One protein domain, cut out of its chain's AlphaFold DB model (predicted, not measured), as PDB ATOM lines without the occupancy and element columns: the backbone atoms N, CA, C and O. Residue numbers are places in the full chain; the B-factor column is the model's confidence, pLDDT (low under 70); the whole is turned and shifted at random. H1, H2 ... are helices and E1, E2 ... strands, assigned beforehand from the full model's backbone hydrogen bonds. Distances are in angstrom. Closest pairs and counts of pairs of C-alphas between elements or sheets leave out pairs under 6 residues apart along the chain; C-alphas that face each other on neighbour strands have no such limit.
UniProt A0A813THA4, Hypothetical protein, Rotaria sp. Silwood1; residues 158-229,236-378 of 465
ATOM      1  N   LEU A 158      18.717  24.083  38.837       93.38
ATOM      2  CA  LEU A 158      19.005  24.418  37.447       93.38
ATOM      3  C   LEU A 158      20.194  23.591  36.968       93.38
ATOM      4  O   LEU A 158      21.263  23.607  37.570       93.38
ATOM      5  N   GLU A 159      20.011  22.897  35.859       93.69
ATOM      6  CA  GLU A 159      21.073  22.181  35.173       93.69
ATOM      7  C   GLU A 159      21.500  22.956  33.929       93.69
ATOM      8  O   GLU A 159      20.654  23.449  33.174       93.69
ATOM      9  N   ALA A 160      22.809  23.043  33.710       93.81
ATOM     10  CA  ALA A 160      23.386  23.702  32.557       93.81
ATOM     11  C   ALA A 160      24.531  22.878  31.960       93.81
ATOM     12  O   ALA A 160      25.574  22.705  32.582       93.81
ATOM     13  N   LEU A 161      24.352  22.418  30.727       93.31
ATOM     14  CA  LEU A 161      25.369  21.722  29.948       93.31
ATOM     15  C   LEU A 161      26.074  22.716  29.034       93.31
ATOM     16  O   LEU A 161      25.460  23.256  28.112       93.31
ATOM     17  N   LEU A 162      27.373  22.917  29.239       92.06
ATOM     18  CA  LEU A 162      28.213  23.600  28.260       92.06
ATOM     19  C   LEU A 162      28.825  22.569  27.305       92.06
ATOM     20  O   LEU A 162      29.691  21.776  27.692       92.06
ATOM     21  N   ASN A 163      28.426  22.615  26.033       89.44
ATOM     22  CA  ASN A 163      28.966  21.715  25.018       89.44
ATOM     23  C   ASN A 163      30.373  22.142  24.591       89.44
ATOM     24  O   ASN A 163      31.342  21.405  24.792       89.44
ATOM     25  N   GLY A 164      30.502  23.333  24.014       89.75
ATOM     26  CA  GLY A 164      31.750  23.809  23.427       89.75
ATOM     27  C   GLY A 164      31.575  25.104  22.652       89.75
ATOM     28  O   GLY A 164      30.507  25.713  22.667       89.75
ATOM     29  N   PHE A 165      32.644  25.516  21.973       90.88
ATOM     30  CA  PHE A 165      32.593  26.636  21.033       90.88
ATOM     31  C   PHE A 165      32.085  26.177  19.665       90.88
ATOM     32  O   PHE A 165      32.542  25.160  19.137       90.88
ATOM     33  N   ASP A 166      31.203  26.968  19.056       86.38
ATOM     34  CA  ASP A 166      30.641  26.659  17.733       86.38
ATOM     35  C   ASP A 166      31.680  26.869  16.617       86.38
ATOM     36  O   ASP A 166      31.711  26.162  15.603       86.38
ATOM     37  N   VAL A 167      32.565  27.850  16.819       86.69
ATOM     38  CA  VAL A 167      33.563  28.304  15.846       86.69
ATOM     39  C   VAL A 167      34.986  28.090  16.370       86.69
ATOM     40  O   VAL A 167      35.213  28.108  17.582       86.69
ATOM     41  N   PRO A 168      35.968  27.867  15.476       89.94
ATOM     42  CA  PRO A 168      37.350  27.688  15.887       89.94
ATOM     43  C   PRO A 168      37.964  28.990  16.420       89.94
ATOM     44  O   PRO A 168      37.681  30.069  15.899       89.94
ATOM     45  N   ILE A 169      38.835  28.871  17.422       91.19
ATOM     46  CA  ILE A 169      39.633  29.950  18.005       91.19
ATOM     47  C   ILE A 169      41.069  29.945  17.475       91.19
ATOM     48  O   ILE A 169      41.613  28.904  17.097       91.19
ATOM     49  N   THR A 170      41.696  31.119  17.478       87.00
ATOM     50  CA  THR A 170      43.065  31.330  16.986       87.00
ATOM     51  C   THR A 170      44.126  30.600  17.816       87.00
ATOM     52  O   THR A 170      45.054  30.022  17.249       87.00
ATOM     53  N   ASN A 171      43.985  30.585  19.146       82.06
ATOM     54  CA  ASN A 171      44.908  29.916  20.064       82.06
ATOM     55  C   ASN A 171      44.322  28.590  20.567       82.06
ATOM     56  O   ASN A 171      43.325  28.576  21.282       82.06
ATOM     57  N   SER A 172      44.964  27.468  20.237       83.12
ATOM     58  CA  SER A 172      44.610  26.166  20.798       83.12
ATOM     59  C   SER A 172      45.280  25.981  22.160       83.12
ATOM     60  O   SER A 172      46.404  25.481  22.257       83.12
ATOM     61  N   GLN A 173      44.576  26.356  23.226       86.19
ATOM     62  CA  GLN A 173      44.986  26.086  24.606       86.19
ATOM     63  C   GLN A 173      43.903  25.322  25.370       86.19
ATOM     64  O   GLN A 173      42.710  25.511  25.139       86.19
ATOM     65  N   SER A 174      44.336  24.444  26.274       91.06
ATOM     66  CA  SER A 174      43.444  23.792  27.236       91.06
ATOM     67  C   SER A 174      42.905  24.822  28.219       91.06
ATOM     68  O   SER A 174      43.630  25.731  28.631       91.06
ATOM     69  N   SER A 175      41.633  24.697  28.577       92.56
ATOM     70  CA  SER A 175      40.947  25.690  29.403       92.56
ATOM     71  C   SER A 175      39.904  25.069  30.320       92.56
ATOM     72  O   SER A 175      39.196  24.136  29.939       92.56
ATOM     73  N   TYR A 176      39.809  25.615  31.526       94.19
ATOM     74  CA  TYR A 176      38.732  25.373  32.473       94.19
ATOM     75  C   TYR A 176      37.530  26.252  32.156       94.19
ATOM     76  O   TYR A 176      37.679  27.350  31.607       94.19
ATOM     77  N   VAL A 177      36.356  25.786  32.563       95.56
ATOM     78  CA  VAL A 177      35.150  26.603  32.641       95.56
ATOM     79  C   VAL A 177      34.706  26.658  34.085       95.56
ATOM     80  O   VAL A 177      34.558  25.621  34.728       95.56
ATOM     81  N   ILE A 178      34.473  27.871  34.566       95.62
ATOM     82  CA  ILE A 178      33.785  28.107  35.828       95.62
ATOM     83  C   ILE A 178      32.370  28.562  35.502       95.62
ATOM     84  O   ILE A 178      32.194  29.496  34.721       95.62
ATOM     85  N   ALA A 179      31.370  27.908  36.082       95.44
ATOM     86  CA  ALA A 179      29.979  28.329  35.999       95.44
ATOM     87  C   ALA A 179      29.488  28.772  37.377       95.44
ATOM     88  O   ALA A 179      29.796  28.128  38.375       95.44
ATOM     89  N   ARG A 180      28.727  29.864  37.444       93.38
ATOM     90  CA  ARG A 180      28.166  30.372  38.703       93.38
ATOM     91  C   ARG A 180      26.870  31.139  38.484       93.38
ATOM     92  O   ARG A 180      26.710  31.800  37.454       93.38
ATOM     93  N   ILE A 181      25.971  31.083  39.464       92.12
ATOM     94  CA  ILE A 181      24.784  31.941  39.517       92.12
ATOM     95  C   ILE A 181      25.130  33.206  40.299       92.12
ATOM     96  O   ILE A 181      25.357  33.163  41.502       92.12
ATOM     97  N   VAL A 182      25.153  34.339  39.605       90.00
ATOM     98  CA  VAL A 182      25.439  35.657  40.173       90.00
ATOM     99  C   VAL A 182      24.116  36.371  40.477       90.00
ATOM    100  O   VAL A 182      23.342  36.572  39.538       90.00
ATOM    101  N   PRO A 183      23.849  36.797  41.727       87.56
ATOM    102  CA  PRO A 183      22.600  37.482  42.089       87.56
ATOM    103  C   PRO A 183      22.425  38.871  41.454       87.56
ATOM    104  O   PRO A 183      21.308  39.278  41.140       87.56
ATOM    105  N   ASP A 184      23.516  39.617  41.253       86.62
ATOM    106  CA  ASP A 184      23.504  40.908  40.557       86.62
ATOM    107  C   ASP A 184      24.614  40.992  39.506       86.62
ATOM    108  O   ASP A 184      25.734  41.454  39.743       86.62
ATOM    109  N   TYR A 185      24.263  40.600  38.284       85.88
ATOM    110  CA  TYR A 185      25.177  40.623  37.153       85.88
ATOM    111  C   TYR A 185      25.707  42.021  36.818       85.88
ATOM    112  O   TYR A 185      26.811  42.151  36.288       85.88
ATOM    113  N   LYS A 186      24.949  43.093  37.088       83.94
ATOM    114  CA  LYS A 186      25.405  44.450  36.748       83.94
ATOM    115  C   LYS A 186      26.571  44.857  37.638       83.94
ATOM    116  O   LYS A 186      27.571  45.352  37.116       83.94
ATOM    117  N   SER A 187      26.443  44.611  38.938       82.88
ATOM    118  CA  SER A 187      27.492  44.869  39.925       82.88
ATOM    119  C   SER A 187      28.704  43.971  39.687       82.88
ATOM    120  O   SER A 187      29.818  44.479  39.557       82.88
ATOM    121  N   TYR A 188      28.475  42.674  39.473       82.00
ATOM    122  CA  TYR A 188      29.516  41.702  39.124       82.00
ATOM    123  C   TYR A 188      30.294  42.087  37.854       82.00
ATOM    124  O   TYR A 188      31.521  42.121  37.818       82.00
ATOM    125  N   ARG A 189      29.598  42.497  36.789       78.94
ATOM    126  CA  ARG A 189      30.256  42.963  35.559       78.94
ATOM    127  C   ARG A 189      31.038  44.262  35.769       78.94
ATOM    128  O   ARG A 189      32.025  44.510  35.071       78.94
ATOM    129  N   HIS A 190      30.576  45.137  36.660       73.69
ATOM    130  CA  HIS A 190      31.262  46.392  36.944       73.69
ATOM    131  C   HIS A 190      32.553  46.157  37.734       73.69
ATOM    132  O   HIS A 190      33.592  46.697  37.347       73.69
ATOM    133  N   SER A 191      32.514  45.303  38.764       69.31
ATOM    134  CA  SER A 191      33.707  44.895  39.518       69.31
ATOM    135  C   SER A 191      34.733  44.223  38.597       69.31
ATOM    136  O   SER A 191      35.916  44.568  38.637       69.31
ATOM    137  N   TYR A 192      34.269  43.384  37.663       67.12
ATOM    138  CA  TYR A 192      35.104  42.773  36.629       67.12
ATOM    139  C   TYR A 192      35.876  43.806  35.789       67.12
ATOM    140  O   TYR A 192      37.096  43.715  35.616       67.12
ATOM    141  N   ARG A 193      35.180  44.832  35.278       63.41
ATOM    142  CA  ARG A 193      35.790  45.882  34.442       63.41
ATOM    143  C   ARG A 193      36.807  46.724  35.209       63.41
ATOM    144  O   ARG A 193      37.889  46.986  34.684       63.41
ATOM    145  N   GLN A 194      36.485  47.118  36.439       59.44
ATOM    146  CA  GLN A 194      37.382  47.926  37.268       59.44
ATOM    147  C   GLN A 194      38.680  47.183  37.611       59.44
ATOM    148  O   GLN A 194      39.767  47.757  37.503       59.44
ATOM    149  N   ASN A 195      38.589  45.892  37.952       57.19
ATOM    150  CA  ASN A 195      39.767  45.074  38.243       57.19
ATOM    151  C   ASN A 195      40.719  45.007  37.040       57.19
ATOM    152  O   ASN A 195      41.937  45.104  37.198       57.19
ATOM    153  N   LYS A 196      40.194  44.916  35.814       55.34
ATOM    154  CA  LYS A 196      41.024  44.819  34.605       55.34
ATOM    155  C   LYS A 196      41.690  46.138  34.196       55.34
ATOM    156  O   LYS A 196      42.833  46.117  33.735       55.34
ATOM    157  N   GLU A 197      41.033  47.284  34.385       52.09
ATOM    158  CA  GLU A 197      41.647  48.601  34.131       52.09
ATOM    159  C   GLU A 197      42.842  48.871  35.056       52.09
ATOM    160  O   GLU A 197      43.845  49.442  34.621       52.09
ATOM    161  N   CYS A 198      42.793  48.387  36.300       45.47
ATOM    162  CA  CYS A 198      43.916  48.531  37.220       45.47
ATOM    163  C   CYS A 198      45.167  47.755  36.760       45.47
ATOM    164  O   CYS A 198      46.276  48.291  36.806       45.47
ATOM    165  N   HIS A 199      44.997  46.547  36.210       44.84
ATOM    166  CA  HIS A 199      46.107  45.753  35.667       44.84
ATOM    167  C   HIS A 199      46.767  46.399  34.439       44.84
ATOM    168  O   HIS A 199      47.989  46.352  34.306       44.84
ATOM    169  N   LYS A 200      45.986  47.034  33.548       46.88
ATOM    170  CA  LYS A 200      46.528  47.723  32.357       46.88
ATOM    171  C   LYS A 200      47.362  48.950  32.731       46.88
ATOM    172  O   LYS A 200      48.377  49.210  32.094       46.88
ATOM    173  N   ASN A 201      46.961  49.678  33.775       42.22
ATOM    174  CA  ASN A 201      47.707  50.842  34.250       42.22
ATOM    175  C   ASN A 201      49.002  50.447  34.975       42.22
ATOM    176  O   ASN A 201      49.986  51.168  34.870       42.22
ATOM    177  N   PHE A 202      49.056  49.287  35.637       42.69
ATOM    178  CA  PHE A 202      50.271  48.825  36.320       42.69
ATOM    179  C   PHE A 202      51.426  48.497  35.359       42.69
ATOM    180  O   PHE A 202      52.573  48.797  35.673       42.69
ATOM    181  N   ALA A 203      51.134  48.002  34.149       44.62
ATOM    182  CA  ALA A 203      52.142  47.764  33.104       44.62
ATOM    183  C   ALA A 203      52.825  49.052  32.584       44.62
ATOM    184  O   ALA A 203      53.783  48.980  31.818       44.62
ATOM    185  N   ILE A 204      52.339  50.234  32.985       44.97
ATOM    186  CA  ILE A 204      52.890  51.545  32.608       44.97
ATOM    187  C   ILE A 204      53.759  52.140  33.742       44.97
ATOM    188  O   ILE A 204      54.515  53.080  33.506       44.97
ATOM    189  N   PHE A 205      53.733  51.572  34.956       43.41
ATOM    190  CA  PHE A 205      54.407  52.119  36.147       43.41
ATOM    191  C   PHE A 205      55.649  51.339  36.610       43.41
ATOM    192  O   PHE A 205      56.045  51.447  37.768       43.41
ATOM    193  N   ASP A 206      56.350  50.656  35.702       43.50
ATOM    194  CA  ASP A 206      57.622  49.946  35.964       43.50
ATOM    195  C   ASP A 206      58.815  50.858  36.366       43.50
ATOM    196  O   ASP A 206      59.978  50.460  36.288       43.50
ATOM    197  N   LYS A 207      58.575  52.105  36.800       45.50
ATOM    198  CA  LYS A 207      59.632  53.079  37.133       45.50
ATOM    199  C   LYS A 207      59.413  53.951  38.377       45.50
ATOM    200  O   LYS A 207      60.171  54.904  38.537       45.50
ATOM    201  N   ILE A 208      58.449  53.677  39.264       50.41
ATOM    202  CA  ILE A 208      58.272  54.506  40.479       50.41
ATOM    203  C   ILE A 208      58.117  53.666  41.761       50.41
ATOM    204  O   ILE A 208      57.272  52.785  41.848       50.41
ATOM    205  N   ASP A 209      58.980  53.994  42.729       46.81
ATOM    206  CA  ASP A 209      59.101  53.623  44.148       46.81
ATOM    207  C   ASP A 209      58.377  52.380  44.712       46.81
ATOM    208  O   ASP A 209      57.160  52.311  44.906       46.81
ATOM    209  N   PHE A 210      59.225  51.452  45.169       45.62
ATOM    210  CA  PHE A 210      58.961  50.132  45.760       45.62
ATOM    211  C   PHE A 210      57.957  50.108  46.938       45.62
ATOM    212  O   PHE A 210      57.320  49.088  47.196       45.62
ATOM    213  N   ILE A 211      57.780  51.223  47.657       44.91
ATOM    214  CA  ILE A 211      56.913  51.306  48.850       44.91
ATOM    215  C   ILE A 211      55.443  51.570  48.469       44.91
ATOM    216  O   ILE A 211      54.531  51.068  49.133       44.91
ATOM    217  N   PHE A 212      55.187  52.298  47.374       45.22
ATOM    218  CA  PHE A 212      53.823  52.527  46.878       45.22
ATOM    219  C   PHE A 212      53.262  51.271  46.199       45.22
ATOM    220  O   PHE A 212      52.078  50.957  46.353       45.22
ATOM    221  N   ILE A 213      54.140  50.504  45.540       50.09
ATOM    222  CA  ILE A 213      53.819  49.209  44.934       50.09
ATOM    223  C   ILE A 213      53.289  48.248  46.002       50.09
ATOM    224  O   ILE A 213      52.182  47.752  45.853       50.09
ATOM    225  N   HIS A 214      53.972  48.059  47.135       41.47
ATOM    226  CA  HIS A 214      53.528  47.075  48.132       41.47
ATOM    227  C   HIS A 214      52.140  47.354  48.735       41.47
ATOM    228  O   HIS A 214      51.361  46.419  48.929       41.47
ATOM    229  N   ARG A 215      51.795  48.625  48.992       38.41
ATOM    230  CA  ARG A 215      50.477  48.991  49.539       38.41
ATOM    231  C   ARG A 215      49.361  48.862  48.497       38.41
ATOM    232  O   ARG A 215      48.256  48.461  48.853       38.41
ATOM    233  N   GLN A 216      49.638  49.164  47.225       38.31
ATOM    234  CA  GLN A 216      48.670  48.982  46.136       38.31
ATOM    235  C   GLN A 216      48.507  47.508  45.758       38.31
ATOM    236  O   GLN A 216      47.375  47.068  45.607       38.31
ATOM    237  N   THR A 217      49.581  46.715  45.709       42.38
ATOM    238  CA  THR A 217      49.508  45.264  45.476       42.38
ATOM    239  C   THR A 217      48.705  44.566  46.573       42.38
ATOM    240  O   THR A 217      47.887  43.717  46.258       42.38
ATOM    241  N   TYR A 218      48.844  44.973  47.841       36.06
ATOM    242  CA  TYR A 218      48.057  44.419  48.952       36.06
ATOM    243  C   TYR A 218      46.556  44.770  48.866       36.06
ATOM    244  O   TYR A 218      45.702  43.923  49.111       36.06
ATOM    245  N   LEU A 219      46.219  46.001  48.460       36.03
ATOM    246  CA  LEU A 219      44.827  46.441  48.255       36.03
ATOM    247  C   LEU A 219      44.210  45.945  46.933       36.03
ATOM    248  O   LEU A 219      42.986  45.978  46.781       36.03
ATOM    249  N   LEU A 220      45.043  45.529  45.975       39.12
ATOM    250  CA  LEU A 220      44.645  44.904  44.715       39.12
ATOM    251  C   LEU A 220      44.474  43.399  44.858       39.12
ATOM    252  O   LEU A 220      43.540  42.871  44.274       39.12
ATOM    253  N   ASP A 221      45.292  42.717  45.660       39.06
ATOM    254  CA  ASP A 221      45.104  41.289  45.931       39.06
ATOM    255  C   ASP A 221      43.748  41.048  46.610       39.06
ATOM    256  O   ASP A 221      43.034  40.143  46.204       39.06
ATOM    257  N   GLN A 222      43.311  41.939  47.512       38.97
ATOM    258  CA  GLN A 222      41.976  41.861  48.132       38.97
ATOM    259  C   GLN A 222      40.800  42.219  47.203       38.97
ATOM    260  O   GLN A 222      39.660  41.884  47.502       38.97
ATOM    261  N   ARG A 223      41.033  42.902  46.070       38.69
ATOM    262  CA  ARG A 223      39.976  43.226  45.080       38.69
ATOM    263  C   ARG A 223      39.984  42.310  43.856       38.69
ATOM    264  O   ARG A 223      38.938  42.090  43.252       38.69
ATOM    265  N   ASN A 224      41.135  41.716  43.547       42.78
ATOM    266  CA  ASN A 224      41.329  40.636  42.577       42.78
ATOM    267  C   ASN A 224      40.851  39.270  43.097       42.78
ATOM    268  O   ASN A 224      40.946  38.277  42.379       42.78
ATOM    269  N   GLU A 225      40.354  39.215  44.332       50.62
ATOM    270  CA  GLU A 225      39.846  38.010  44.990       50.62
ATOM    271  C   GLU A 225      38.508  37.492  44.430       50.62
ATOM    272  O   GLU A 225      38.180  36.336  44.679       50.62
ATOM    273  N   SER A 226      37.771  38.283  43.641       52.28
ATOM    274  CA  SER A 226      36.418  37.924  43.168       52.28
ATOM    275  C   SER A 226      36.359  37.045  41.912       52.28
ATOM    276  O   SER A 226      35.333  36.425  41.638       52.28
ATOM    277  N   HIS A 227      37.439  36.964  41.123       71.75
ATOM    278  CA  HIS A 227      37.407  36.298  39.812       71.75
ATOM    279  C   HIS A 227      38.363  35.107  39.734       71.75
ATOM    280  O   HIS A 227      39.532  35.191  40.116       71.75
ATOM    281  N   GLY A 228      37.857  34.001  39.189       84.62
ATOM    282  CA  GLY A 228      38.522  32.703  39.187       84.62
ATOM    283  C   GLY A 228      38.169  31.877  40.422       84.62
ATOM    284  O   GLY A 228      37.090  32.044  40.996       84.62
ATOM    285  N   ILE A 229      39.065  30.969  40.812       89.75
ATOM    286  CA  ILE A 229      38.919  30.133  42.013       89.75
ATOM    287  C   ILE A 229      40.205  30.201  42.828       89.75
ATOM    288  O   ILE A 229      41.284  29.828  42.356       89.75
ATOM    289  N   ASP A 236      44.894  21.284  58.939       89.38
ATOM    290  CA  ASP A 236      44.246  20.405  59.911       89.38
ATOM    291  C   ASP A 236      42.725  20.589  59.803       89.38
ATOM    292  O   ASP A 236      42.161  21.465  60.464       89.38
ATOM    293  N   PRO A 237      42.061  19.816  58.924       91.56
ATOM    294  CA  PRO A 237      40.654  20.004  58.611       91.56
ATOM    295  C   PRO A 237      39.758  20.020  59.850       91.56
ATOM    296  O   PRO A 237      39.765  19.092  60.661       91.56
ATOM    297  N   SER A 238      38.936  21.058  59.953       93.06
ATOM    298  CA  SER A 238      37.927  21.216  60.993       93.06
ATOM    299  C   SER A 238      36.582  21.596  60.383       93.06
ATOM    300  O   SER A 238      36.507  22.078  59.258       93.06
ATOM    301  N   GLU A 239      35.496  21.446  61.138       92.69
ATOM    302  CA  GLU A 239      34.153  21.827  60.674       92.69
ATOM    303  C   GLU A 239      34.055  23.309  60.259       92.69
ATOM    304  O   GLU A 239      33.337  23.647  59.320       92.69
ATOM    305  N   GLN A 240      34.844  24.183  60.892       91.25
ATOM    306  CA  GLN A 240      34.910  25.615  60.578       91.25
ATOM    307  C   GLN A 240      35.434  25.881  59.159       91.25
ATOM    308  O   GLN A 240      35.110  26.895  58.537       91.25
ATOM    309  N   ASP A 241      36.205  24.945  58.602       91.06
ATOM    310  CA  ASP A 241      36.717  25.048  57.242       91.06
ATOM    311  C   ASP A 241      35.636  24.813  56.180       91.06
ATOM    312  O   ASP A 241      35.845  25.149  55.011       91.06
ATOM    313  N   PHE A 242      34.459  24.329  56.572       93.44
ATOM    314  CA  PHE A 242      33.392  23.949  55.645       93.44
ATOM    315  C   PHE A 242      32.084  24.714  55.851       93.44
ATOM    316  O   PHE A 242      31.121  24.477  55.118       93.44
ATOM    317  N   ILE A 243      32.064  25.676  56.782       89.69
ATOM    318  CA  ILE A 243      30.944  26.604  56.939       89.69
ATOM    319  C   ILE A 243      30.818  27.456  55.678       89.69
ATOM    320  O   ILE A 243      31.772  28.105  55.239       89.69
ATOM    321  N   LEU A 244      29.618  27.440  55.107       85.75
ATOM    322  CA  LEU A 244      29.289  28.201  53.916       85.75
ATOM    323  C   LEU A 244      28.921  29.641  54.278       85.75
ATOM    324  O   LEU A 244      28.237  29.856  55.283       85.75
ATOM    325  N   PRO A 245      29.321  30.630  53.463       79.94
ATOM    326  CA  PRO A 245      28.746  31.955  53.591       79.94
ATOM    327  C   PRO A 245      27.254  31.877  53.239       79.94
ATOM    328  O   PRO A 245      26.852  31.147  52.337       79.94
ATOM    329  N   GLU A 246      26.423  32.612  53.972       72.38
ATOM    330  CA  GLU A 246      24.972  32.636  53.743       72.38
ATOM    331  C   GLU A 246      24.635  33.320  52.405       72.38
ATOM    332  O   GLU A 246      23.745  32.892  51.671       72.38
ATOM    333  N   PHE A 247      25.429  34.331  52.034       71.44
ATOM    334  CA  PHE A 247      25.292  35.098  50.800       71.44
ATOM    335  C   PHE A 247      26.651  35.290  50.123       71.44
ATOM    336  O   PHE A 247      27.653  35.559  50.786       71.44
ATOM    337  N   SER A 248      26.670  35.180  48.793       78.88
ATOM    338  CA  SER A 248      27.836  35.462  47.952       78.88
ATOM    339  C   SER A 248      27.416  36.366  46.796       78.88
ATOM    340  O   SER A 248      26.597  35.964  45.966       78.88
ATOM    341  N   ASP A 249      27.988  37.571  46.725       75.56
ATOM    342  CA  ASP A 249      27.743  38.524  45.630       75.56
ATOM    343  C   ASP A 249      28.237  37.984  44.278       75.56
ATOM    344  O   ASP A 249      27.666  38.285  43.227       75.56
ATOM    345  N   ASP A 250      29.263  37.133  44.316       78.00
ATOM    346  CA  ASP A 250      29.862  36.501  43.142       78.00
ATOM    347  C   ASP A 250      29.267  35.112  42.857       78.00
ATOM    348  O   ASP A 250      29.722  34.444  41.931       78.00
ATOM    349  N   GLY A 251      28.271  34.658  43.627       84.75
ATOM    350  CA  GLY A 251      27.720  33.303  43.531       84.75
ATOM    351  C   GLY A 251      28.654  32.212  44.060       84.75
ATOM    352  O   GLY A 251      29.686  32.502  44.674       84.75
ATOM    353  N   TYR A 252      28.302  30.948  43.813       89.06
ATOM    354  CA  TYR A 252      29.129  29.794  44.172       89.06
ATOM    355  C   TYR A 252      29.657  29.125  42.897       89.06
ATOM    356  O   TYR A 252      28.869  28.691  42.054       89.06
ATOM    357  N   PRO A 253      30.981  29.106  42.685       92.50
ATOM    358  CA  PRO A 253      31.549  28.577  41.457       92.50
ATOM    359  C   PRO A 253      31.474  27.053  41.422       92.50
ATOM    360  O   PRO A 253      31.800  26.383  42.395       92.50
ATOM    361  N   GLN A 254      31.106  26.524  40.259       94.62
ATOM    362  CA  GLN A 254      31.323  25.134  39.886       94.62
ATOM    363  C   GLN A 254      32.359  25.049  38.772       94.62
ATOM    364  O   GLN A 254      32.398  25.909  37.887       94.62
ATOM    365  N   LEU A 255      33.202  24.021  38.798       95.00
ATOM    366  CA  LEU A 255      34.381  23.925  37.943       95.00
ATOM    367  C   LEU A 255      34.345  22.693  37.036       95.00
ATOM    368  O   LEU A 255      34.212  21.561  37.488       95.00
ATOM    369  N   SER A 256      34.565  22.910  35.739       94.00
ATOM    370  CA  SER A 256      34.695  21.816  34.779       94.00
ATOM    371  C   SER A 256      36.060  21.133  34.840       94.00
ATOM    372  O   SER A 256      37.066  21.718  35.238       94.00
ATOM    373  N   LEU A 257      36.141  19.934  34.260       92.19
ATOM    374  CA  LEU A 257      37.412  19.419  33.743       92.19
ATOM    375  C   LEU A 257      37.988  20.378  32.692       92.19
ATOM    376  O   LEU A 257      37.237  20.992  31.925       92.19
ATOM    377  N   ALA A 258      39.315  20.476  32.607       92.19
ATOM    378  CA  ALA A 258      39.941  21.222  31.519       92.19
ATOM    379  C   ALA A 258      39.640  20.578  30.154       92.19
ATOM    380  O   ALA A 258      39.712  19.357  29.983       92.19
ATOM    381  N   SER A 259      39.354  21.411  29.156       92.25
ATOM    382  CA  SER A 259      39.210  20.975  27.771       92.25
ATOM    383  C   SER A 259      40.533  20.443  27.218       92.25
ATOM    384  O   SER A 259      41.632  20.879  27.584       92.25
ATOM    385  N   LYS A 260      40.444  19.515  26.262       89.06
ATOM    386  CA  LYS A 260      41.613  19.118  25.472       89.06
ATOM    387  C   LYS A 260      42.081  20.287  24.610       89.06
ATOM    388  O   LYS A 260      41.266  21.042  24.081       89.06
ATOM    389  N   ARG A 261      43.396  20.380  24.408       89.31
ATOM    390  CA  ARG A 261      44.010  21.384  23.537       89.31
ATOM    391  C   ARG A 261      43.435  21.271  22.123       89.31
ATOM    392  O   ARG A 261      43.734  20.328  21.396       89.31
ATOM    393  N   SER A 262      42.604  22.233  21.743       90.25
ATOM    394  CA  SER A 262      41.866  22.223  20.482       90.25
ATOM    395  C   SER A 262      41.565  23.649  20.041       90.25
ATOM    396  O   SER A 262      41.377  24.533  20.872       90.25
ATOM    397  N   LYS A 263      41.483  23.868  18.726       90.31
ATOM    398  CA  LYS A 263      40.923  25.107  18.169       90.31
ATOM    399  C   LYS A 263      39.407  25.178  18.344       90.31
ATOM    400  O   LYS A 263      38.848  26.255  18.283       90.31
ATOM    401  N   ARG A 264      38.724  24.055  18.556       90.62
ATOM    402  CA  ARG A 264      37.313  24.015  18.962       90.62
ATOM    403  C   ARG A 264      37.241  23.283  20.295       90.62
ATOM    404  O   ARG A 264      37.149  22.051  20.286       90.62
ATOM    405  N   PRO A 265      37.436  23.980  21.425       91.00
ATOM    406  CA  PRO A 265      37.356  23.344  22.728       91.00
ATOM    407  C   PRO A 265      35.930  22.840  22.968       91.00
ATOM    408  O   PRO A 265      34.943  23.504  22.647       91.00
ATOM    409  N   ILE A 266      35.859  21.625  23.501       90.81
ATOM    410  CA  ILE A 266      34.631  20.924  23.864       90.81
ATOM    411  C   ILE A 266      34.815  20.488  25.311       90.81
ATOM    412  O   ILE A 266      35.837  19.878  25.641       90.81
ATOM    413  N   TRP A 267      33.830  20.798  26.145       90.94
ATOM    414  CA  TRP A 267      33.795  20.382  27.544       90.94
ATOM    415  C   TRP A 267      32.806  19.249  27.747       90.94
ATOM    416  O   TRP A 267      33.176  18.251  28.357       90.94
ATOM    417  N   LYS A 268      31.584  19.377  27.202       89.44
ATOM    418  CA  LYS A 268      30.460  18.484  27.524       89.44
ATOM    419  C   LYS A 268      30.373  18.268  29.038       89.44
ATOM    420  O   LYS A 268      30.479  17.143  29.523       89.44
ATOM    421  N   HIS A 269      30.292  19.372  29.770       89.75
ATOM    422  CA  HIS A 269      30.283  19.363  31.225       89.75
ATOM    423  C   HIS A 269      28.939  19.871  31.741       89.75
ATOM    424  O   HIS A 269      28.508  20.958  31.346       89.75
ATOM    425  N   ASP A 270      28.310  19.073  32.604       89.94
ATOM    426  CA  ASP A 270      27.057  19.402  33.280       89.94
ATOM    427  C   ASP A 270      27.354  20.130  34.593       89.94
ATOM    428  O   ASP A 270      27.964  19.564  35.501       89.94
ATOM    429  N   PHE A 271      26.872  21.362  34.702       93.25
ATOM    430  CA  PHE A 271      26.815  22.129  35.940       93.25
ATOM    431  C   PHE A 271      25.421  21.996  36.551       93.25
ATOM    432  O   PHE A 271      24.420  21.985  35.826       93.25
ATOM    433  N   PHE A 272      25.332  21.894  37.875       92.94
ATOM    434  CA  PHE A 272      24.060  21.635  38.546       92.94
ATOM    435  C   PHE A 272      23.900  22.449  39.827       92.94
ATOM    436  O   PHE A 272      24.522  22.158  40.844       92.94
ATOM    437  N   PHE A 273      23.021  23.445  39.779       92.31
ATOM    438  CA  PHE A 273      22.780  24.404  40.851       92.31
ATOM    439  C   PHE A 273      21.501  24.036  41.606       92.31
ATOM    440  O   PHE A 273      20.391  24.335  41.154       92.31
ATOM    441  N   SER A 274      21.645  23.362  42.746       90.06
ATOM    442  CA  SER A 274      20.521  22.964  43.612       90.06
ATOM    443  C   SER A 274      20.705  23.331  45.081       90.06
ATOM    444  O   SER A 274      19.863  22.967  45.900       90.06
ATOM    445  N   HIS A 275      21.804  23.999  45.431       85.56
ATOM    446  CA  HIS A 275      22.038  24.461  46.791       85.56
ATOM    447  C   HIS A 275      21.017  25.548  47.163       85.56
ATOM    448  O   HIS A 275      20.712  26.410  46.338       85.56
ATOM    449  N   ASP A 276      20.498  25.538  48.393       80.12
ATOM    450  CA  ASP A 276      19.371  26.396  48.793       80.12
ATOM    451  C   ASP A 276      19.673  27.898  48.611       80.12
ATOM    452  O   ASP A 276      18.874  28.612  48.003       80.12
ATOM    453  N   ASN A 277      20.883  28.347  48.976       77.94
ATOM    454  CA  ASN A 277      21.313  29.747  48.800       77.94
ATOM    455  C   ASN A 277      21.272  30.228  47.331       77.94
ATOM    456  O   ASN A 277      21.050  31.413  47.076       77.94
ATOM    457  N   GLU A 278      21.487  29.329  46.364       79.25
ATOM    458  CA  GLU A 278      21.411  29.641  44.928       79.25
ATOM    459  C   GLU A 278      19.985  29.502  44.412       79.25
ATOM    460  O   GLU A 278      19.461  30.376  43.717       79.25
ATOM    461  N   LYS A 279      19.357  28.380  44.762       79.56
ATOM    462  CA  LYS A 279      18.074  27.941  44.231       79.56
ATOM    463  C   LYS A 279      16.954  28.919  44.553       79.56
ATOM    464  O   LYS A 279      16.167  29.228  43.665       79.56
ATOM    465  N   ASP A 280      16.907  29.451  45.768       75.00
ATOM    466  CA  ASP A 280      15.788  30.298  46.189       75.00
ATOM    467  C   ASP A 280      15.839  31.707  45.574       75.00
ATOM    468  O   ASP A 280      14.805  32.356  45.398       75.00
ATOM    469  N   ASN A 281      17.029  32.161  45.166       74.38
ATOM    470  CA  ASN A 281      17.257  33.520  44.667       74.38
ATOM    471  C   ASN A 281      17.511  33.603  43.152       74.38
ATOM    472  O   ASN A 281      17.534  34.702  42.591       74.38
ATOM    473  N   MET A 282      17.684  32.469  42.457       84.81
ATOM    474  CA  MET A 282      18.153  32.489  41.067       84.81
ATOM    475  C   MET A 282      17.207  33.211  40.095       84.81
ATOM    476  O   MET A 282      17.699  33.904  39.214       84.81
ATOM    477  N   PHE A 283      15.879  33.110  40.268       86.69
ATOM    478  CA  PHE A 283      14.878  33.716  39.365       86.69
ATOM    479  C   PHE A 283      14.098  34.896  39.969       86.69
ATOM    480  O   PHE A 283      13.159  35.401  39.349       86.69
ATOM    481  N   THR A 284      14.423  35.310  41.195       80.81
ATOM    482  CA  THR A 284      13.681  36.364  41.908       80.81
ATOM    483  C   THR A 284      14.200  37.760  41.571       80.81
ATOM    484  O   THR A 284      13.412  38.702  41.475       80.81
ATOM    485  N   ASN A 285      15.507  37.901  41.339       81.56
ATOM    486  CA  ASN A 285      16.135  39.165  40.977       81.56
ATOM    487  C   ASN A 285      16.279  39.287  39.444       81.56
ATOM    488  O   ASN A 285      16.889  38.424  38.814       81.56
ATOM    489  N   PRO A 286      15.779  40.366  38.807       76.88
ATOM    490  CA  PRO A 286      15.884  40.553  37.357       76.88
ATOM    491  C   PRO A 286      17.323  40.744  36.844       76.88
ATOM    492  O   PRO A 286      17.547  40.681  35.636       76.88
ATOM    493  N   ASN A 287      18.284  41.018  37.731       83.88
ATOM    494  CA  ASN A 287      19.704  41.099  37.395       83.88
ATOM    495  C   ASN A 287      20.461  39.792  37.687       83.88
ATOM    496  O   ASN A 287      21.664  39.757  37.419       83.88
ATOM    497  N   SER A 288      19.803  38.744  38.199       89.31
ATOM    498  CA  SER A 288      20.440  37.439  38.377       89.31
ATOM    499  C   SER A 288      20.872  36.869  37.030       89.31
ATOM    500  O   SER A 288      20.165  36.995  36.023       89.31
ATOM    501  N   ALA A 289      22.032  36.225  36.991       91.19
ATOM    502  CA  ALA A 289      22.535  35.619  35.770       91.19
ATOM    503  C   ALA A 289      23.377  34.373  36.030       91.19
ATOM    504  O   ALA A 289      24.160  34.318  36.972       91.19
ATOM    505  N   LEU A 290      23.269  33.407  35.125       94.00
ATOM    506  CA  LEU A 290      24.219  32.317  34.993       94.00
ATOM    507  C   LEU A 290      25.396  32.811  34.154       94.00
ATOM    508  O   LEU A 290      25.218  33.237  33.008       94.00
ATOM    509  N   VAL A 291      26.592  32.766  34.726       93.12
ATOM    510  CA  VAL A 291      27.831  33.206  34.083       93.12
ATOM    511  C   VAL A 291      28.728  31.999  33.859       93.12
ATOM    512  O   VAL A 291      28.957  31.226  34.783       93.12
ATOM    513  N   PHE A 292      29.256  31.873  32.643       94.56
ATOM    514  CA  PHE A 292      30.323  30.937  32.302       94.56
ATOM    515  C   PHE A 292      31.595  31.717  32.017       94.56
ATOM    516  O   PHE A 292      31.607  32.601  31.160       94.56
ATOM    517  N   GLU A 293      32.667  31.366  32.701       93.69
ATOM    518  CA  GLU A 293      33.964  32.015  32.632       93.69
ATOM    519  C   GLU A 293      35.015  31.030  32.110       93.69
ATOM    520  O   GLU A 293      35.119  29.907  32.601       93.69
ATOM    521  N   PHE A 294      35.821  31.448  31.136       93.00
ATOM    522  CA  PHE A 294      36.832  30.602  30.498       93.00
ATOM    523  C   PHE A 294      38.228  30.960  31.005       93.00
ATOM    524  O   PHE A 294      38.688  32.081  30.795       93.00
ATOM    525  N   TYR A 295      38.939  30.009  31.607       92.88
ATOM    526  CA  TYR A 295      40.278  30.222  32.172       92.88
ATOM    527  C   TYR A 295      41.301  29.273  31.541       92.88
ATOM    528  O   TYR A 295      40.950  28.141  31.210       92.88
ATOM    529  N   PRO A 296      42.572  29.671  31.360       91.44
ATOM    530  CA  PRO A 296      43.590  28.772  30.836       91.44
ATOM    531  C   PRO A 296      43.906  27.673  31.858       91.44
ATOM    532  O   PRO A 296      43.889  27.904  33.067       91.44
ATOM    533  N   LEU A 297      44.256  26.483  31.369       91.12
ATOM    534  CA  LEU A 297      44.873  25.454  32.201       91.12
ATOM    535  C   LEU A 297      46.276  25.924  32.606       91.12
ATOM    536  O   LEU A 297      47.186  25.971  31.777       91.12
ATOM    537  N   GLN A 298      46.444  26.300  33.874       88.81
ATOM    538  CA  GLN A 298      47.719  26.765  34.420       88.81
ATOM    539  C   GLN A 298      48.498  25.617  35.065       88.81
ATOM    540  O   GLN A 298      47.914  24.745  35.709       88.81
ATOM    541  N   ASN A 299      49.827  25.647  34.944       86.94
ATOM    542  CA  ASN A 299      50.686  24.701  35.648       86.94
ATOM    543  C   ASN A 299      50.716  25.030  37.151       86.94
ATOM    544  O   ASN A 299      50.931  26.180  37.533       86.94
ATOM    545  N   ILE A 300      50.510  24.014  37.990       87.75
ATOM    546  CA  ILE A 300      50.607  24.117  39.449       87.75
ATOM    547  C   ILE A 300      52.062  24.358  39.882       87.75
ATOM    548  O   ILE A 300      52.314  25.192  40.750       87.75
ATOM    549  N   GLY A 301      53.036  23.690  39.255       87.06
ATOM    550  CA  GLY A 301      54.455  23.806  39.599       87.06
ATOM    551  C   GLY A 301      54.710  23.610  41.099       87.06
ATOM    552  O   GLY A 301      54.051  22.816  41.757       87.06
ATOM    553  N   ASN A 302      55.646  24.360  41.675       81.50
ATOM    554  CA  ASN A 302      55.913  24.331  43.124       81.50
ATOM    555  C   ASN A 302      55.073  25.368  43.896       81.50
ATOM    556  O   ASN A 302      55.458  25.824  44.972       81.50
ATOM    557  N   ASN A 303      53.947  25.802  43.322       80.69
ATOM    558  CA  ASN A 303      53.111  26.836  43.911       80.69
ATOM    559  C   ASN A 303      52.262  26.241  45.040       80.69
ATOM    560  O   ASN A 303      51.404  25.398  44.792       80.69
ATOM    561  N   THR A 304      52.471  26.706  46.273       79.12
ATOM    562  CA  THR A 304      51.676  26.324  47.456       79.12
ATOM    563  C   THR A 304      50.349  27.073  47.559       79.12
ATOM    564  O   THR A 304      49.538  26.786  48.437       79.12
ATOM    565  N   ARG A 305      50.110  28.050  46.679       83.75
ATOM    566  CA  ARG A 305      48.889  28.861  46.604       83.75
ATOM    567  C   ARG A 305      48.397  28.945  45.162       83.75
ATOM    568  O   ARG A 305      48.106  30.030  44.654       83.75
ATOM    569  N   TRP A 306      48.361  27.801  44.480       89.88
ATOM    570  CA  TRP A 306      47.807  27.738  43.133       89.88
ATOM    571  C   TRP A 306      46.341  28.190  43.136       89.88
ATOM    572  O   TRP A 306      45.582  27.929  44.072       89.88
ATOM    573  N   ARG A 307      45.970  28.917  42.085       90.75
ATOM    574  CA  ARG A 307      44.627  29.448  41.859       90.75
ATOM    575  C   ARG A 307      44.305  29.382  40.376       90.75
ATOM    576  O   ARG A 307      45.209  29.449  39.545       90.75
ATOM    577  N   ILE A 308      43.021  29.335  40.049       90.75
ATOM    578  CA  ILE A 308      42.556  29.515  38.673       90.75
ATOM    579  C   ILE A 308      42.378  31.012  38.453       90.75
ATOM    580  O   ILE A 308      41.617  31.652  39.172       90.75
ATOM    581  N   ALA A 309      43.113  31.574  37.494       87.25
ATOM    582  CA  ALA A 309      43.121  33.004  37.206       87.25
ATOM    583  C   ALA A 309      43.389  33.277  35.716       87.25
ATOM    584  O   ALA A 309      43.693  32.369  34.945       87.25
ATOM    585  N   GLY A 310      43.297  34.547  35.313       83.75
ATOM    586  CA  GLY A 310      43.524  34.972  33.929       83.75
ATOM    587  C   GLY A 310      42.321  34.686  33.034       83.75
ATOM    588  O   GLY A 310      42.380  33.795  32.193       83.75
ATOM    589  N   LEU A 311      41.222  35.422  33.234       86.44
ATOM    590  CA  LEU A 311      39.999  35.232  32.455       86.44
ATOM    591  C   LEU A 311      40.256  35.476  30.961       86.44
ATOM    592  O   LEU A 311      40.683  36.559  30.570       86.44
ATOM    593  N   LEU A 312      39.948  34.477  30.137       87.44
ATOM    594  CA  LEU A 312      40.079  34.524  28.679       87.44
ATOM    595  C   LEU A 312      38.839  35.140  28.019       87.44
ATOM    596  O   LEU A 312      38.908  35.810  26.988       87.44
ATOM    597  N   GLY A 313      37.681  34.897  28.618       87.31
ATOM    598  CA  GLY A 313      36.398  35.401  28.164       87.31
ATOM    599  C   GLY A 313      35.267  34.857  29.019       87.31
ATOM    600  O   GLY A 313      35.489  34.007  29.877       87.31
ATOM    601  N   TRP A 314      34.053  35.327  28.778       90.50
ATOM    602  CA  TRP A 314      32.876  34.874  29.503       90.50
ATOM    603  C   TRP A 314      31.619  34.957  28.646       90.50
ATOM    604  O   TRP A 314      31.527  35.737  27.694       90.50
ATOM    605  N   THR A 315      30.613  34.181  29.013       89.62
ATOM    606  CA  THR A 315      29.262  34.323  28.483       89.62
ATOM    607  C   THR A 315      28.236  34.300  29.609       89.62
ATOM    608  O   THR A 315      28.545  33.937  30.743       89.62
ATOM    609  N   THR A 316      27.034  34.797  29.335       90.62
ATOM    610  CA  THR A 316      26.040  35.081  30.367       90.62
ATOM    611  C   THR A 316      24.630  34.820  29.859       90.62
ATOM    612  O   THR A 316      24.286  35.211  28.743       90.62
ATOM    613  N   ILE A 317      23.801  34.223  30.713       90.69
ATOM    614  CA  ILE A 317      22.369  34.020  30.502       90.69
ATOM    615  C   ILE A 317      21.629  34.643  31.688       90.69
ATOM    616  O   ILE A 317      21.879  34.271  32.831       90.69
ATOM    617  N   LEU A 318      20.728  35.597  31.436       89.75
ATOM    618  CA  LEU A 318      19.922  36.198  32.503       89.75
ATOM    619  C   LEU A 318      18.901  35.195  33.040       89.75
ATOM    620  O   LEU A 318      18.189  34.557  32.265       89.75
ATOM    621  N   LEU A 319      18.804  35.107  34.362       90.44
ATOM    622  CA  LEU A 319      17.884  34.229  35.075       90.44
ATOM    623  C   LEU A 319      16.630  35.004  35.484       90.44
ATOM    624  O   LEU A 319      16.349  35.203  36.658       90.44
ATOM    625  N   ASP A 320      15.869  35.479  34.501       85.50
ATOM    626  CA  ASP A 320      14.632  36.214  34.761       85.50
ATOM    627  C   ASP A 320      13.384  35.311  34.750       85.50
ATOM    628  O   ASP A 320      13.421  34.116  34.437       85.50
ATOM    629  N   THR A 321      12.227  35.900  35.058       85.25
ATOM    630  CA  THR A 321      10.940  35.192  35.053       85.25
ATOM    631  C   THR A 321      10.553  34.659  33.674       85.25
ATOM    632  O   THR A 321       9.776  33.712  33.577       85.25
ATOM    633  N   ARG A 322      11.070  35.243  32.588       85.38
ATOM    634  CA  ARG A 322      10.803  34.762  31.230       85.38
ATOM    635  C   ARG A 322      11.592  33.488  30.966       85.38
ATOM    636  O   ARG A 322      11.045  32.592  30.322       85.38
ATOM    637  N   LEU A 323      12.832  33.391  31.455       88.44
ATOM    638  CA  LEU A 323      13.628  32.168  31.355       88.44
ATOM    639  C   LEU A 323      12.976  31.064  32.174       88.44
ATOM    640  O   LEU A 323      12.766  29.971  31.656       88.44
ATOM    641  N   LEU A 324      12.560  31.382  33.401       90.00
ATOM    642  CA  LEU A 324      11.803  30.454  34.235       90.00
ATOM    643  C   LEU A 324      10.552  29.934  33.510       90.00
ATOM    644  O   LEU A 324      10.330  28.726  33.472       90.00
ATOM    645  N   ASN A 325       9.759  30.815  32.893       88.94
ATOM    646  CA  ASN A 325       8.558  30.417  32.151       88.94
ATOM    647  C   ASN A 325       8.882  29.539  30.932       88.94
ATOM    648  O   ASN A 325       8.165  28.575  30.670       88.94
ATOM    649  N   ALA A 326       9.957  29.849  30.200       89.81
ATOM    650  CA  ALA A 326      10.400  29.046  29.064       89.81
ATOM    651  C   ALA A 326      10.827  27.639  29.512       89.81
ATOM    652  O   ALA A 326      10.333  26.648  28.970       89.81
ATOM    653  N   LEU A 327      11.659  27.550  30.554       91.31
ATOM    654  CA  LEU A 327      12.140  26.283  31.112       91.31
ATOM    655  C   LEU A 327      11.041  25.475  31.821       91.31
ATOM    656  O   LEU A 327      11.138  24.255  31.898       91.31
ATOM    657  N   SER A 328       9.990  26.134  32.313       91.19
ATOM    658  CA  SER A 328       8.823  25.477  32.924       91.19
ATOM    659  C   SER A 328       7.817  24.949  31.893       91.19
ATOM    660  O   SER A 328       6.844  24.292  32.263       91.19
ATOM    661  N   SER A 329       8.001  25.252  30.605       90.12
ATOM    662  CA  SER A 329       7.102  24.780  29.551       90.12
ATOM    663  C   SER A 329       7.229  23.268  29.336       90.12
ATOM    664  O   SER A 329       8.296  22.680  29.503       90.12
ATOM    665  N   SER A 330       6.148  22.619  28.895       87.12
ATOM    666  CA  SER A 330       6.162  21.177  28.606       87.12
ATOM    667  C   SER A 330       7.173  20.791  27.518       87.12
ATOM    668  O   SER A 330       7.729  19.694  27.566       87.12
ATOM    669  N   ALA A 331       7.452  21.696  26.573       86.69
ATOM    670  CA  ALA A 331       8.454  21.505  25.527       86.69
ATOM    671  C   ALA A 331       9.892  21.468  26.076       86.69
ATOM    672  O   ALA A 331      10.749  20.814  25.493       86.69
ATOM    673  N   ALA A 332      10.148  22.135  27.204       88.19
ATOM    674  CA  ALA A 332      11.466  22.267  27.819       88.19
ATOM    675  C   ALA A 332      11.823  21.131  28.793       88.19
ATOM    676  O   ALA A 332      12.882  21.173  29.418       88.19
ATOM    677  N   ARG A 333      10.970  20.104  28.930       86.44
ATOM    678  CA  ARG A 333      11.149  19.022  29.915       86.44
ATOM    679  C   ARG A 333      12.492  18.294  29.789       86.44
ATOM    680  O   ARG A 333      13.094  17.943  30.798       86.44
ATOM    681  N   GLU A 334      12.959  18.067  28.564       86.62
ATOM    682  CA  GLU A 334      14.251  17.414  28.291       86.62
ATOM    683  C   GLU A 334      15.408  18.425  28.142       86.62
ATOM    684  O   GLU A 334      16.543  18.029  27.888       86.62
ATOM    685  N   GLY A 335      15.124  19.719  28.328       90.12
ATOM    686  CA  GLY A 335      16.049  20.838  28.185       90.12
ATOM    687  C   GLY A 335      15.689  21.794  27.043       90.12
ATOM    688  O   GLY A 335      14.867  21.493  26.177       90.12
ATOM    689  N   MET A 336      16.328  22.962  27.036       89.75
ATOM    690  CA  MET A 336      16.306  23.943  25.948       89.75
ATOM    691  C   MET A 336      17.732  24.344  25.595       89.75
ATOM    692  O   MET A 336      18.548  24.559  26.489       89.75
ATOM    693  N   ARG A 337      18.035  24.497  24.307       88.88
ATOM    694  CA  ARG A 337      19.372  24.901  23.846       88.88
ATOM    695  C   ARG A 337      19.430  26.378  23.488       88.88
ATOM    696  O   ARG A 337      18.482  26.922  22.926       88.88
ATOM    697  N   THR A 338      20.543  27.035  23.772       86.62
ATOM    698  CA  THR A 338      20.841  28.367  23.240       86.62
ATOM    699  C   THR A 338      21.333  28.251  21.803       86.62
ATOM    700  O   THR A 338      22.025  27.296  21.466       86.62
ATOM    701  N   GLU A 339      21.067  29.257  20.979       81.56
ATOM    702  CA  GLU A 339      21.662  29.370  19.648       81.56
ATOM    703  C   GLU A 339      22.532  30.627  19.596       81.56
ATOM    704  O   GLU A 339      22.064  31.711  19.939       81.56
ATOM    705  N   GLY A 340      23.803  30.467  19.210       76.50
ATOM    706  CA  GLY A 340      24.728  31.576  18.973       76.50
ATOM    707  C   GLY A 340      25.111  32.392  20.210       76.50
ATOM    708  O   GLY A 340      25.412  33.577  20.068       76.50
ATOM    709  N   LEU A 341      25.113  31.802  21.410       86.19
ATOM    710  CA  LEU A 341      25.388  32.526  22.651       86.19
ATOM    711  C   LEU A 341      26.793  33.156  22.612       86.19
ATOM    712  O   LEU A 341      27.803  32.457  22.676       86.19
ATOM    713  N   MET A 342      26.860  34.485  22.496       85.94
ATOM    714  CA  MET A 342      28.130  35.190  22.307       85.94
ATOM    715  C   MET A 342      29.054  35.078  23.515       85.94
ATOM    716  O   MET A 342      28.654  35.269  24.666       85.94
ATOM    717  N   ILE A 343      30.331  34.865  23.220       86.44
ATOM    718  CA  ILE A 343      31.421  34.937  24.180       86.44
ATOM    719  C   ILE A 343      32.024  36.336  24.115       86.44
ATOM    720  O   ILE A 343      32.477  36.805  23.071       86.44
ATOM    721  N   ASN A 344      32.023  37.005  25.261       83.44
ATOM    722  CA  ASN A 344      32.767  38.231  25.480       83.44
ATOM    723  C   ASN A 344      34.230  37.867  25.712       83.44
ATOM    724  O   ASN A 344      34.534  37.092  26.615       83.44
ATOM    725  N   SER A 345      35.141  38.466  24.960       79.44
ATOM    726  CA  SER A 345      36.573  38.414  25.240       79.44
ATOM    727  C   SER A 345      37.185  39.782  24.954       79.44
ATOM    728  O   SER A 345      36.661  40.556  24.152       79.44
ATOM    729  N   GLU A 346      38.305  40.099  25.597       69.12
ATOM    730  CA  GLU A 346      39.081  41.302  25.261       69.12
ATOM    731  C   GLU A 346      40.292  40.960  24.383       69.12
ATOM    732  O   GLU A 346      41.367  41.527  24.553       69.12
ATOM    733  N   GLY A 347      40.117  40.013  23.456       66.06
ATOM    734  CA  GLY A 347      41.149  39.585  22.506       66.06
ATOM    735  C   GLY A 347      41.881  38.291  22.878       66.06
ATOM    736  O   GLY A 347      42.476  37.681  21.995       66.06
ATOM    737  N   ASP A 348      41.781  37.825  24.127       74.88
ATOM    738  CA  ASP A 348      42.420  36.576  24.582       74.88
ATOM    739  C   ASP A 348      41.785  35.318  23.949       74.88
ATOM    740  O   ASP A 348      42.455  34.306  23.731       74.88
ATOM    741  N   LEU A 349      40.497  35.398  23.595       83.38
ATOM    742  CA  LEU A 349      39.790  34.433  22.749       83.38
ATOM    743  C   LEU A 349      39.307  35.131  21.484       83.38
ATOM    744  O   LEU A 349      38.365  35.919  21.539       83.38
ATOM    745  N   ALA A 350      39.916  34.826  20.344       85.56
ATOM    746  CA  ALA A 350      39.484  35.360  19.059       85.56
ATOM    747  C   ALA A 350      39.002  34.229  18.141       85.56
ATOM    748  O   ALA A 350      39.676  33.194  18.059       85.56
ATOM    749  N   PRO A 351      37.866  34.403  17.442       86.19
ATOM    750  CA  PRO A 351      37.461  33.479  16.392       86.19
ATOM    751  C   PRO A 351      38.465  33.523  15.228       86.19
ATOM    752  O   PRO A 351      38.989  34.579  14.885       86.19
ATOM    753  N   GLU A 352      38.737  32.374  14.608       86.94
ATOM    754  CA  GLU A 352      39.657  32.275  13.463       86.94
ATOM    755  C   GLU A 352      38.999  32.743  12.157       86.94
ATOM    756  O   GLU A 352      39.638  33.387  11.330       86.94
ATOM    757  N   THR A 353      37.718  32.420  11.969       80.81
ATOM    758  CA  THR A 353      36.999  32.646  10.703       80.81
ATOM    759  C   THR A 353      35.718  33.463  10.847       80.81
ATOM    760  O   THR A 353      35.206  33.973   9.853       80.81
ATOM    761  N   ALA A 354      35.175  33.574  12.059       80.50
ATOM    762  CA  ALA A 354      33.895  34.221  12.320       80.50
ATOM    763  C   ALA A 354      34.075  35.642  12.859       80.50
ATOM    764  O   ALA A 354      35.117  35.986  13.410       80.50
ATOM    765  N   LYS A 355      33.027  36.464  12.747       77.44
ATOM    766  CA  LYS A 355      33.010  37.804  13.349       77.44
ATOM    767  C   LYS A 355      32.962  37.745  14.880       77.44
ATOM    768  O   LYS A 355      33.576  38.567  15.551       77.44
ATOM    769  N   TYR A 356      32.236  36.765  15.411       81.25
ATOM    770  CA  TYR A 356      31.993  36.586  16.837       81.25
ATOM    771  C   TYR A 356      32.262  35.138  17.240       81.25
ATOM    772  O   TYR A 356      32.060  34.217  16.448       81.25
ATOM    773  N   LEU A 357      32.723  34.954  18.476       86.50
ATOM    774  CA  LEU A 357      32.856  33.647  19.107       86.50
ATOM    775  C   LEU A 357      31.551  33.320  19.839       86.50
ATOM    776  O   LEU A 357      31.028  34.166  20.566       86.50
ATOM    777  N   THR A 358      31.033  32.110  19.654       88.81
ATOM    778  CA  THR A 358      29.786  31.652  20.274       88.81
ATOM    779  C   THR A 358      29.962  30.279  20.913       88.81
ATOM    780  O   THR A 358      30.851  29.513  20.521       88.81
ATOM    781  N   ALA A 359      29.144  30.000  21.923       88.50
ATOM    782  CA  ALA A 359      29.064  28.709  22.590       88.50
ATOM    783  C   ALA A 359      27.645  28.141  22.555       88.50
ATOM    784  O   ALA A 359      26.655  28.875  22.564       88.50
ATOM    785  N   GLU A 360      27.566  26.820  22.609       89.12
ATOM    786  CA  GLU A 360      26.313  26.107  22.797       89.12
ATOM    787  C   GLU A 360      26.150  25.718  24.271       89.12
ATOM    788  O   GLU A 360      26.959  24.970  24.833       89.12
ATOM    789  N   VAL A 361      25.075  26.221  24.882       91.25
ATOM    790  CA  VAL A 361      24.640  25.866  26.233       91.25
ATOM    791  C   VAL A 361      23.247  25.253  26.162       91.25
ATOM    792  O   VAL A 361      22.362  25.766  25.478       91.25
ATOM    793  N   VAL A 362      23.030  24.168  26.896       92.44
ATOM    794  CA  VAL A 362      21.708  23.575  27.100       92.44
ATOM    795  C   VAL A 362      21.315  23.761  28.559       92.44
ATOM    796  O   VAL A 362      22.126  23.539  29.448       92.44
ATOM    797  N   LEU A 363      20.081  24.189  28.811       93.38
ATOM    798  CA  LEU A 363      19.543  24.431  30.146       93.38
ATOM    799  C   LEU A 363      18.346  23.528  30.412       93.38
ATOM    800  O   LEU A 363      17.508  23.337  29.531       93.38
ATOM    801  N   ARG A 364      18.210  23.038  31.643       92.81
ATOM    802  CA  ARG A 364      17.023  22.304  32.093       92.81
ATOM    803  C   ARG A 364      16.675  22.684  33.524       92.81
ATOM    804  O   ARG A 364      17.533  22.693  34.403       92.81
ATOM    805  N   LEU A 365      15.398  22.966  33.763       93.00
ATOM    806  CA  LEU A 365      14.881  23.129  35.117       93.00
ATOM    807  C   LEU A 365      14.541  21.751  35.687       93.00
ATOM    808  O   LEU A 365      13.712  21.030  35.130       93.00
ATOM    809  N   VAL A 366      15.177  21.376  36.793       91.81
ATOM    810  CA  VAL A 366      14.945  20.080  37.433       91.81
ATOM    811  C   VAL A 366      13.758  20.201  38.377       91.81
ATOM    812  O   VAL A 366      13.813  20.912  39.375       91.81
ATOM    813  N   THR A 367      12.675  19.499  38.061       89.50
ATOM    814  CA  THR A 367      11.414  19.498  38.828       89.50
ATOM    815  C   THR A 367      11.154  18.172  39.543       89.50
ATOM    816  O   THR A 367      10.144  18.006  40.221       89.50
ATOM    817  N   GLU A 368      12.089  17.228  39.436       88.38
ATOM    818  CA  GLU A 368      12.015  15.905  40.047       88.38
ATOM    819  C   GLU A 368      12.971  15.827  41.242       88.38
ATOM    820  O   GLU A 368      14.119  16.249  41.150       88.38
ATOM    821  N   ARG A 369      12.525  15.234  42.356       87.44
ATOM    822  CA  ARG A 369      13.363  15.046  43.558       87.44
ATOM    823  C   ARG A 369      14.513  14.053  43.343       87.44
ATOM    824  O   ARG A 369      15.540  14.141  44.009       87.44
ATOM    825  N   HIS A 370      14.321  13.103  42.430       87.94
ATOM    826  CA  HIS A 370      15.286  12.061  42.085       87.94
ATOM    827  C   HIS A 370      15.495  12.048  40.565       87.94
ATOM    828  O   HIS A 370      14.973  11.158  39.889       87.94
ATOM    829  N   PRO A 371      16.193  13.052  40.006       86.31
ATOM    830  CA  PRO A 371      16.406  13.125  38.569       86.31
ATOM    831  C   PRO A 371      17.249  11.931  38.105       86.31
ATOM    832  O   PRO A 371      18.371  11.723  38.561       86.31
ATOM    833  N   THR A 372      16.694  11.136  37.191       77.06
ATOM    834  CA  THR A 372      17.363   9.943  36.632       77.06
ATOM    835  C   THR A 372      18.049  10.210  35.296       77.06
ATOM    836  O   THR A 372      18.892   9.429  34.865       77.06
ATOM    837  N   LYS A 373      17.698  11.321  34.644       77.56
ATOM    838  CA  LYS A 373      18.275  11.782  33.379       77.56
ATOM    839  C   LYS A 373      19.168  12.991  33.619       77.56
ATOM    840  O   LYS A 373      18.833  13.800  34.483       77.56
ATOM    841  N   ASN A 374      20.188  13.171  32.789       77.31
ATOM    842  CA  ASN A 374      20.989  14.397  32.689       77.31
ATOM    843  C   ASN A 374      21.030  14.902  31.237       77.31
ATOM    844  O   ASN A 374      20.675  14.173  30.306       77.31
ATOM    845  N   LEU A 375      21.449  16.143  31.029       80.12
ATOM    846  CA  LEU A 375      21.550  16.760  29.711       80.12
ATOM    847  C   LEU A 375      22.588  16.064  28.827       80.12
ATOM    848  O   LEU A 375      22.388  15.995  27.616       80.12
ATOM    849  N   LEU A 376      23.629  15.455  29.406       71.06
ATOM    850  CA  LEU A 376      24.574  14.611  28.662       71.06
ATOM    851  C   LEU A 376      23.932  13.370  28.018       71.06
ATOM    852  O   LEU A 376      24.430  12.890  26.999       71.06
ATOM    853  N   SER A 377      22.836  12.854  28.586       58.84
ATOM    854  CA  SER A 377      22.054  11.746  28.016       58.84
ATOM    855  C   SER A 377      21.057  12.188  26.939       58.84
ATOM    856  O   SER A 377      20.576  11.352  26.169       58.84
ATOM    857  N   SER A 378      20.754  13.487  26.861       61.41
ATOM    858  CA  SER A 378      19.768  14.055  25.943       61.41
ATOM    859  C   SER A 378      20.407  14.381  24.587       61.41
ATOM    860  O   SER A 378      21.391  15.110  24.490       61.41
TER     861      SER A 378
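What this domain is: This is residues 158 to 229 and 236 to 378 of the 465 residues of the protein "Hypothetical protein" of Rotaria sp. Silwood1 (UniProt A0A813THA4). Two small antiparallel sheets, E3-E1-E6 and E2-E4-E5, lie face to face as a sandwich, and the helices H1 and H2 run out from it and back as a long arm, whose tip, residues 206 to 212, sticks out. Residues 236 to 243, with the short helix H3, also stick out, and H5 packs on E6. The printed part has 215 residues, with the named elements E1 E2 H1 H2 H3 E3 H4 E4 E5 H5 E6 in that order; its class is mixed, helices and strands, with 92 residues in named elements, under half. It is compact, with a radius of gyration of the C-alphas of 18.9 A, and spans 64 by 48 by 35 A.

Where its parts are: In one sheet, E3 is residues 266 to 273, 21.0 A long, E1 is residues 158 to 165, 21.4 A, and E6 is residues 358 to 366, 25.5 A. E1 begins at C-alpha 158 (19.005, 24.418, 37.447), and E6 ends at C-alpha 366 (14.945, 20.080, 37.433). In the other, E2 is residues 175 to 182, 21.4 A, E4 is residues 289 to 296, 22.7 A, and E5 is residues 313 to 318, 17.1 A. H1, residues 185 to 202, is 26.4 A long and ends at C-alpha 202 (50.271, 48.825, 36.320); H2, residues 210 to 221, is 16.4 A. H3 is residues 239 to 242, H4 residues 276 to 279 and H5 residues 321 to 327.

How they stand to each other: The sheet E3 E1 E6 is twisted; N 271 and O 160 are 2.8 A apart, and N 161 and O 362 2.8 A, within hydrogen-bond range. In the sheet E2 E4 E5, N 178 and O 293 are 2.9 A apart and, in the hairpin E4 and E5, N 290 and O 317 2.8 A, within the same range. The facing parts of this sandwich are 9.9 A centre to centre, with strands at 36 degrees. H5 only grazes the first sheet, with residues 323 to 327; its closest C-alphas to E6 are Leu 327 and Leu 365, 5.8 A. H1 only grazes the second, with residues 185 to 189; the closest C-alphas of H1 and E4 are Tyr 185 and Ala 289, 5.8 A. H1 and H2 are near each other, with 6 pairs of C-alphas within 10 A. H3 and H4 are on neither sheet, H4 only just, one pair short at E2 E4 E5 with 4 pairs within 10 A; the closest C-alphas of H4 and E2 are Glu 278 and Ile 181, 6.8 A. In H5 every O i to N i+4 pair is within hydrogen-bond range, in H1 13 of 14 and in H2 6 of 8; H3 and H4 are too short for such a pair.

The domain as a whole: The C-alphas farthest apart are those of Asp 209 and Ser 330, 64.0 A. Residues 230 to 235 are not printed, and C-alphas 229 and 236 are 21.1 A apart across this cut. The links H3 to E3, E4 to E5 and H5 to E6 are long. The mean pLDDT of the printed part is 80.0; it is under 70 at residues 191 to 226, 346 to 347 and 377 to 378.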